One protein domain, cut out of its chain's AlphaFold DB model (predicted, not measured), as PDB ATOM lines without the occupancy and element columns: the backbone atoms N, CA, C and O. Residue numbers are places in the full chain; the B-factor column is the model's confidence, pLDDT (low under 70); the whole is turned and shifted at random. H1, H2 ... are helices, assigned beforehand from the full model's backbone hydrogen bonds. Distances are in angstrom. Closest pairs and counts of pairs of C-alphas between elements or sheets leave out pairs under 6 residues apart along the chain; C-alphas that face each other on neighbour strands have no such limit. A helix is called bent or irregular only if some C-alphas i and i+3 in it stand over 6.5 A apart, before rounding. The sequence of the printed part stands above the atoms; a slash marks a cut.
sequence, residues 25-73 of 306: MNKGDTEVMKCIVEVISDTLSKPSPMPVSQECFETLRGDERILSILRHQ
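This is residues 25 to 73 of the 306 residues of the protein "Chromogranin A" of Colobus angolensis palliatus (UniProt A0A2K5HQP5). One long helix, H1, makes most of the longest axis; after it residues 45 to 53 loop out and fold back, and the shorter helix H2 packs on residues 31 to 36 of H1, crossing it at a steep tilt. A third helix, H3, follows at a sharp turn and points away from the other two, with residues 67 to 73 sticking out as a free arm. The printed part has 49 residues with three named helices, in the order H1, H2, H3, and no named strand; its class is all helix. It is only just loose, close to compact, with a radius of gyration of the C-alphas of 11.7 A, and the C-alphas span 32 by 27 by 18 A.

Start at Met 25 and read on to H1, residues 27 to 44, the longest helix by residues. Go on past the link to H2, residues 54 to 62, which touches H1 with 9 pairs of C-alphas within 8 A. Look for the closest of these at Cys 35 and Cys 56, where the C-alphas are 5.6 A apart. H1 touches H2 with residues 31 to 36 alone. The two helices stand at a steep tilt of 64 degrees and run opposite ways, and their centres are 9.9 A apart. One residue further along, H3 takes up residues 64 to 72. H2 and H3 are close but not clearly touching, with 2 pairs of C-alphas within 8 A; the closest C-alphas are those of Leu 60 and Ile 66, at 6.9 A. Their lines stand at a steep tilt of 65 degrees, they run the same way, and their centres are 13.9 A apart. H1 and H3 are apart, and H3 touches no helix. Residues 67 to 73, of which 67 to 72 belong to H3, stand free. If you check the backbone, you will find every O i to N i+4 pair within hydrogen-bond range in H1, H2 and H3.

Find C-alpha 27, of Lys 27, at (15.075, 40.496, 51.458); from there H1 runs 26.0 A to C-alpha 44, of Leu 44, at (-4.155, 45.234, 34.618), with x and z both falling along the way. Residues 45 to 53 then lead to Gln 54, whose C-alpha stands at (3.989, 29.874, 41.043). From that point H2 runs 12.3 A to C-alpha 62, of Gly 62, with z rising to 53.077. After Asp 63, look for Glu 64, where H3 begins; it runs 11.4 A, mostly toward lower x, and ends at C-alpha 72, of His 72, at (-8.642, 41.253, 59.574). None of the three helices is bent.

Read from Met 25 to Gln 73 and you will meet no cut in the printed part; the C-alphas of these two residues are 24.0 A apart. The two C-alphas farthest apart are those of Asn 26 and Pro 47, at 34.4 A; look for the first just before H1 and the second in the link after it. The link from H1 to H2, with 9 residues, is short, and the link from H2 to H3, with 1 residue, is tight; neither is long. The B-factor column holds the model's confidence, with a mean pLDDT of 80.5 over the printed part. Look there for 7 residues under 70: residue 25, residues 47 to 51 in the link between H1 and H2, and residue 73. The mean is 85 in H1, 86 in H2 and 83 in H3.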
ATOM      1  N   MET A  25      13.654  47.543  53.988       59.84
ATOM      2  CA  MET A  25      13.022  46.363  53.411       59.84
ATOM      3  C   MET A  25      13.961  45.172  53.576       59.84
ATOM      4  O   MET A  25      15.088  45.179  53.071       59.84
ATOM      5  N   ASN A  26      13.509  44.148  54.295       75.56
ATOM      6  CA  ASN A  26      14.257  42.903  54.365       75.56
ATOM      7  C   ASN A  26      14.160  42.172  53.010       75.56
ATOM      8  O   ASN A  26      13.316  42.497  52.175       75.56
ATOM      9  N   LYS A  27      15.022  41.178  52.765       82.19
ATOM     10  CA  LYS A  27      15.075  40.496  51.458       82.19
ATOM     11  C   LYS A  27      13.728  39.861  51.062       82.19
ATOM     12  O   LYS A  27      13.325  39.969  49.907       82.19
ATOM     13  N   GLY A  28      12.991  39.329  52.041       80.75
ATOM     14  CA  GLY A  28      11.623  38.853  51.853       80.75
ATOM     15  C   GLY A  28      10.646  39.975  51.493       80.75
ATOM     16  O   GLY A  28       9.831  39.784  50.605       80.75
ATOM     17  N   ASP A  29      10.765  41.176  52.074       83.69
ATOM     18  CA  ASP A  29       9.934  42.333  51.684       83.69
ATOM     19  C   ASP A  29      10.153  42.731  50.220       83.69
ATOM     20  O   ASP A  29       9.203  43.105  49.539       83.69
ATOM     21  N   THR A  30      11.391  42.651  49.715       85.31
ATOM     22  CA  THR A  30      11.675  42.940  48.298       85.31
ATOM     23  C   THR A  30      11.128  41.867  47.356       85.31
ATOM     24  O   THR A  30      10.649  42.195  46.271       85.31
ATOM     25  N   GLU A  31      11.137  40.602  47.777       86.75
ATOM     26  CA  GLU A  31      10.584  39.475  47.015       86.75
ATOM     27  C   GLU A  31       9.040  39.525  47.018       86.75
ATOM     28  O   GLU A  31       8.412  39.472  45.960       86.75
ATOM     29  N   VAL A  32       8.429  39.791  48.178       88.94
ATOM     30  CA  VAL A  32       6.991  40.054  48.360       88.94
ATOM     31  C   VAL A  32       6.524  41.288  47.575       88.94
ATOM     32  O   VAL A  32       5.489  41.231  46.915       88.94
ATOM     33  N   MET A  33       7.272  42.399  47.584       87.00
ATOM     34  CA  MET A  33       6.893  43.604  46.833       87.00
ATOM     35  C   MET A  33       6.972  43.388  45.319       87.00
ATOM     36  O   MET A  33       6.031  43.765  44.618       87.00
ATOM     37  N   LYS A  34       8.033  42.735  44.813       89.06
ATOM     38  CA  LYS A  34       8.100  42.291  43.406       89.06
ATOM     39  C   LYS A  34       6.839  41.498  43.054       89.06
ATOM     40  O   LYS A  34       6.231  41.734  42.016       89.06
ATOM     41  N   CYS A  35       6.423  40.614  43.954       90.06
ATOM     42  CA  CYS A  35       5.261  39.764  43.775       90.06
ATOM     43  C   CYS A  35       3.912  40.484  43.739       90.06
ATOM     44  O   CYS A  35       3.086  40.191  42.877       90.06
ATOM     45  N   ILE A  36       3.689  41.454  44.627       88.62
ATOM     46  CA  ILE A  36       2.486  42.296  44.591       88.62
ATOM     47  C   ILE A  36       2.406  43.040  43.244       88.62
ATOM     48  O   ILE A  36       1.342  43.092  42.628       88.62
ATOM     49  N   VAL A  37       3.537  43.555  42.746       87.81
ATOM     50  CA  VAL A  37       3.618  44.220  41.434       87.81
ATOM     51  C   VAL A  37       3.367  43.245  40.278       87.81
ATOM     52  O   VAL A  37       2.687  43.617  39.325       87.81
ATOM     53  N   GLU A  38       3.854  42.004  40.355       88.12
ATOM     54  CA  GLU A  38       3.611  40.949  39.356       88.12
ATOM     55  C   GLU A  38       2.104  40.637  39.227       88.12
ATOM     56  O   GLU A  38       1.549  40.723  38.131       88.12
ATOM     57  N   VAL A  39       1.412  40.410  40.355       86.38
ATOM     58  CA  VAL A  39      -0.045  40.152  40.408       86.38
ATOM     59  C   VAL A  39      -0.876  41.337  39.905       86.38
ATOM     60  O   VAL A  39      -1.849  41.154  39.166       86.38
ATOM     61  N   ILE A  40      -0.510  42.565  40.285       84.62
ATOM     62  CA  ILE A  40      -1.218  43.773  39.830       84.62
ATOM     63  C   ILE A  40      -0.999  43.984  38.327       84.62
ATOM     64  O   ILE A  40      -1.944  44.336  37.621       84.62
ATOM     65  N   SER A  41       0.212  43.731  37.823       82.75
ATOM     66  CA  SER A  41       0.534  43.890  36.403       82.75
ATOM     67  C   SER A  41      -0.259  42.914  35.536       82.75
ATOM     68  O   SER A  41      -0.860  43.353  34.559       82.75
ATOM     69  N   ASP A  42      -0.339  41.635  35.922       82.19
ATOM     70  CA  ASP A  42      -1.192  40.641  35.255       82.19
ATOM     71  C   ASP A  42      -2.660  41.106  35.215       82.19
ATOM     72  O   ASP A  42      -3.242  41.284  34.142       82.19
ATOM     73  N   THR A  43      -3.216  41.459  36.379       76.44
ATOM     74  CA  THR A  43      -4.614  41.910  36.534       76.44
ATOM     75  C   THR A  43      -4.962  43.132  35.667       76.44
ATOM     76  O   THR A  43      -6.096  43.257  35.186       76.44
ATOM     77  N   LEU A  44      -4.001  44.040  35.454       74.88
ATOM     78  CA  LEU A  44      -4.155  45.234  34.618       74.88
ATOM     79  C   LEU A  44      -3.844  44.990  33.128       74.88
ATOM     80  O   LEU A  44      -4.309  45.763  32.290       74.88
ATOM     81  N   SER A  45      -3.121  43.923  32.774       74.56
ATOM     82  CA  SER A  45      -2.597  43.641  31.421       74.56
ATOM     83  C   SER A  45      -3.627  43.129  30.399       74.56
ATOM     84  O   SER A  45      -3.350  42.272  29.561       74.56
ATOM     85  N   LYS A  46      -4.843  43.683  30.394       72.19
ATOM     86  CA  LYS A  46      -5.835  43.376  29.351       72.19
ATOM     87  C   LYS A  46      -5.353  43.924  27.996       72.19
ATOM     88  O   LYS A  46      -4.968  45.090  27.938       72.19
ATOM     89  N   PRO A  47      -5.390  43.131  26.905       58.06
ATOM     90  CA  PRO A  47      -6.145  41.882  26.736       58.06
ATOM     91  C   PRO A  47      -5.366  40.573  26.989       58.06
ATOM     92  O   PRO A  47      -5.954  39.505  26.841       58.06
ATOM     93  N   SER A  48      -4.077  40.622  27.331       54.75
ATOM     94  CA  SER A  48      -3.179  39.458  27.393       54.75
ATOM     95  C   SER A  48      -2.590  39.258  28.803       54.75
ATOM     96  O   SER A  48      -1.480  39.740  29.048       54.75
ATOM     97  N   PRO A  49      -3.293  38.553  29.715       59.81
ATOM     98  CA  PRO A  49      -2.767  38.245  31.043       59.81
ATOM     99  C   PRO A  49      -1.440  37.482  30.951       59.81
ATOM    100  O   PRO A  49      -1.297  36.550  30.150       59.81
ATOM    101  N   MET A  50      -0.469  37.884  31.767       59.38
ATOM    102  CA  MET A  50       0.836  37.234  31.885       59.38
ATOM    103  C   MET A  50       0.841  36.397  33.165       59.38
ATOM    104  O   MET A  50       0.768  36.975  34.248       59.38
ATOM    105  N   PRO A  51       0.948  35.057  33.081       67.62
ATOM    106  CA  PRO A  51       0.762  34.193  34.239       67.62
ATOM    107  C   PRO A  51       1.787  34.504  35.334       67.62
ATOM    108  O   PRO A  51       2.987  34.283  35.157       67.62
ATOM    109  N   VAL A  52       1.286  34.992  36.471       78.31
ATOM    110  CA  VAL A  52       2.056  35.204  37.702       78.31
ATOM    111  C   VAL A  52       2.780  33.913  38.082       78.31
ATOM    112  O   VAL A  52       2.202  32.823  38.037       78.31
ATOM    113  N   SER A  53       4.050  34.025  38.464       81.12
ATOM    114  CA  SER A  53       4.880  32.863  38.776       81.12
ATOM    115  C   SER A  53       4.376  32.077  40.001       81.12
ATOM    116  O   SER A  53       3.906  32.638  40.991       81.12
ATOM    117  N   GLN A  54       4.486  30.745  39.964       81.88
ATOM    118  CA  GLN A  54       3.989  29.874  41.043       81.88
ATOM    119  C   GLN A  54       4.689  30.154  42.387       81.88
ATOM    120  O   GLN A  54       4.028  30.291  43.416       81.88
ATOM    121  N   GLU A  55       6.014  30.334  42.354       83.81
ATOM    122  CA  GLU A  55       6.845  30.746  43.498       83.81
ATOM    123  C   GLU A  55       6.316  32.030  44.158       83.81
ATOM    124  O   GLU A  55       6.416  32.224  45.370       83.81
ATOM    125  N   CYS A  56       5.718  32.908  43.353       88.75
ATOM    126  CA  CYS A  56       5.210  34.191  43.786       88.75
ATOM    127  C   CYS A  56       3.866  34.081  44.514       88.75
ATOM    128  O   CYS A  56       3.704  34.661  45.590       88.75
ATOM    129  N   PHE A  57       2.932  33.266  44.011       85.75
ATOM    130  CA  PHE A  57       1.717  32.932  44.762       85.75
ATOM    131  C   PHE A  57       2.034  32.236  46.087       85.75
ATOM    132  O   PHE A  57       1.392  32.528  47.094       85.75
ATOM    133  N   GLU A  58       3.030  31.350  46.117       88.12
ATOM    134  CA  GLU A  58       3.467  30.678  47.346       88.12
ATOM    135  C   GLU A  58       4.113  31.659  48.337       88.12
ATOM    136  O   GLU A  58       3.781  31.632  49.522       88.12
ATOM    137  N   THR A  59       4.925  32.602  47.850       87.25
ATOM    138  CA  THR A  59       5.508  33.691  48.653       87.25
ATOM    139  C   THR A  59       4.427  34.590  49.269       87.25
ATOM    140  O   THR A  59       4.433  34.826  50.477       87.25
ATOM    141  N   LEU A  60       3.450  35.046  48.476       87.19
ATOM    142  CA  LEU A  60       2.347  35.894  48.955       87.19
ATOM    143  C   LEU A  60       1.390  35.154  49.900       87.19
ATOM    144  O   LEU A  60       0.851  35.752  50.830       87.19
ATOM    145  N   ARG A  61       1.184  33.850  49.681       85.31
ATOM    146  CA  ARG A  61       0.355  32.985  50.534       85.31
ATOM    147  C   ARG A  61       1.057  32.590  51.837       85.31
ATOM    148  O   ARG A  61       0.365  32.239  52.788       85.31
ATOM    149  N   GLY A  62       2.389  32.631  51.883       86.44
ATOM    150  CA  GLY A  62       3.194  32.361  53.077       86.44
ATOM    151  C   GLY A  62       3.426  33.571  53.991       86.44
ATOM    152  O   GLY A  62       3.840  33.391  55.135       86.44
ATOM    153  N   ASP A  63       3.168  34.798  53.528       90.31
ATOM    154  CA  ASP A  63       3.365  36.004  54.339       90.31
ATOM    155  C   ASP A  63       2.178  36.246  55.294       90.31
ATOM    156  O   ASP A  63       1.126  36.760  54.909       90.31
ATOM    157  N   GLU A  64       2.357  35.923  56.580       86.25
ATOM    158  CA  GLU A  64       1.346  36.145  57.631       86.25
ATOM    159  C   GLU A  64       0.921  37.621  57.807       86.25
ATOM    160  O   GLU A  64      -0.146  37.906  58.359       86.25
ATOM    161  N   ARG A  65       1.698  38.593  57.309       86.94
ATOM    162  CA  ARG A  65       1.308  40.016  57.297       86.94
ATOM    163  C   ARG A  65       0.291  40.276  56.193       86.94
ATOM    164  O   ARG A  65      -0.713  40.936  56.437       86.94
ATOM    165  N   ILE A  66       0.500  39.699  55.010       86.75
ATOM    166  CA  ILE A  66      -0.494  39.728  53.929       86.75
ATOM    167  C   ILE A  66      -1.742  38.966  54.365       86.75
ATOM    168  O   ILE A  66      -2.843  39.507  54.288       86.75
ATOM    169  N   LEU A  67      -1.592  37.758  54.915       84.31
ATOM    170  CA  LEU A  67      -2.729  36.991  55.418       84.31
ATOM    171  C   LEU A  67      -3.496  37.733  56.522       84.31
ATOM    172  O   LEU A  67      -4.723  37.690  56.519       84.31
ATOM    173  N   SER A  68      -2.830  38.431  57.447       85.12
ATOM    174  CA  SER A  68      -3.531  39.226  58.467       85.12
ATOM    175  C   SER A  68      -4.241  40.443  57.870       85.12
ATOM    176  O   SER A  68      -5.407  40.649  58.187       85.12
ATOM    177  N   ILE A  69      -3.630  41.180  56.936       84.50
ATOM    178  CA  ILE A  69      -4.292  42.288  56.220       84.50
ATOM    179  C   ILE A  69      -5.542  41.798  55.465       84.50
ATOM    180  O   ILE A  69      -6.610  42.399  55.584       84.50
ATOM    181  N   LEU A  70      -5.449  40.670  54.749       80.75
ATOM    182  CA  LEU A  70      -6.575  40.093  54.003       80.75
ATOM    183  C   LEU A  70      -7.684  39.543  54.919       80.75
ATOM    184  O   LEU A  70      -8.860  39.635  54.569       80.75
ATOM    185  N   ARG A  71      -7.331  38.979  56.086       80.06
ATOM    186  CA  ARG A  71      -8.283  38.401  57.055       80.06
ATOM    187  C   ARG A  71      -8.970  39.448  57.939       80.06
ATOM    188  O   ARG A  71     -10.128  39.261  58.291       80.06
ATOM    189  N   HIS A  72      -8.266  40.498  58.366       71.62
ATOM    190  CA  HIS A  72      -8.642  41.253  59.574       71.62
ATOM    191  C   HIS A  72      -9.507  42.503  59.330       71.62
ATOM    192  O   HIS A  72      -9.975  43.098  60.295       71.62
ATOM    193  N   GLN A  73      -9.733  42.911  58.074       66.62
ATOM    194  CA  GLN A  73     -10.496  44.132  57.739       66.62
ATOM    195  C   GLN A  73     -11.542  43.950  56.624       66.62
ATOM    196  O   GLN A  73     -12.006  44.928  56.062       66.62
TER     197      GLN A  73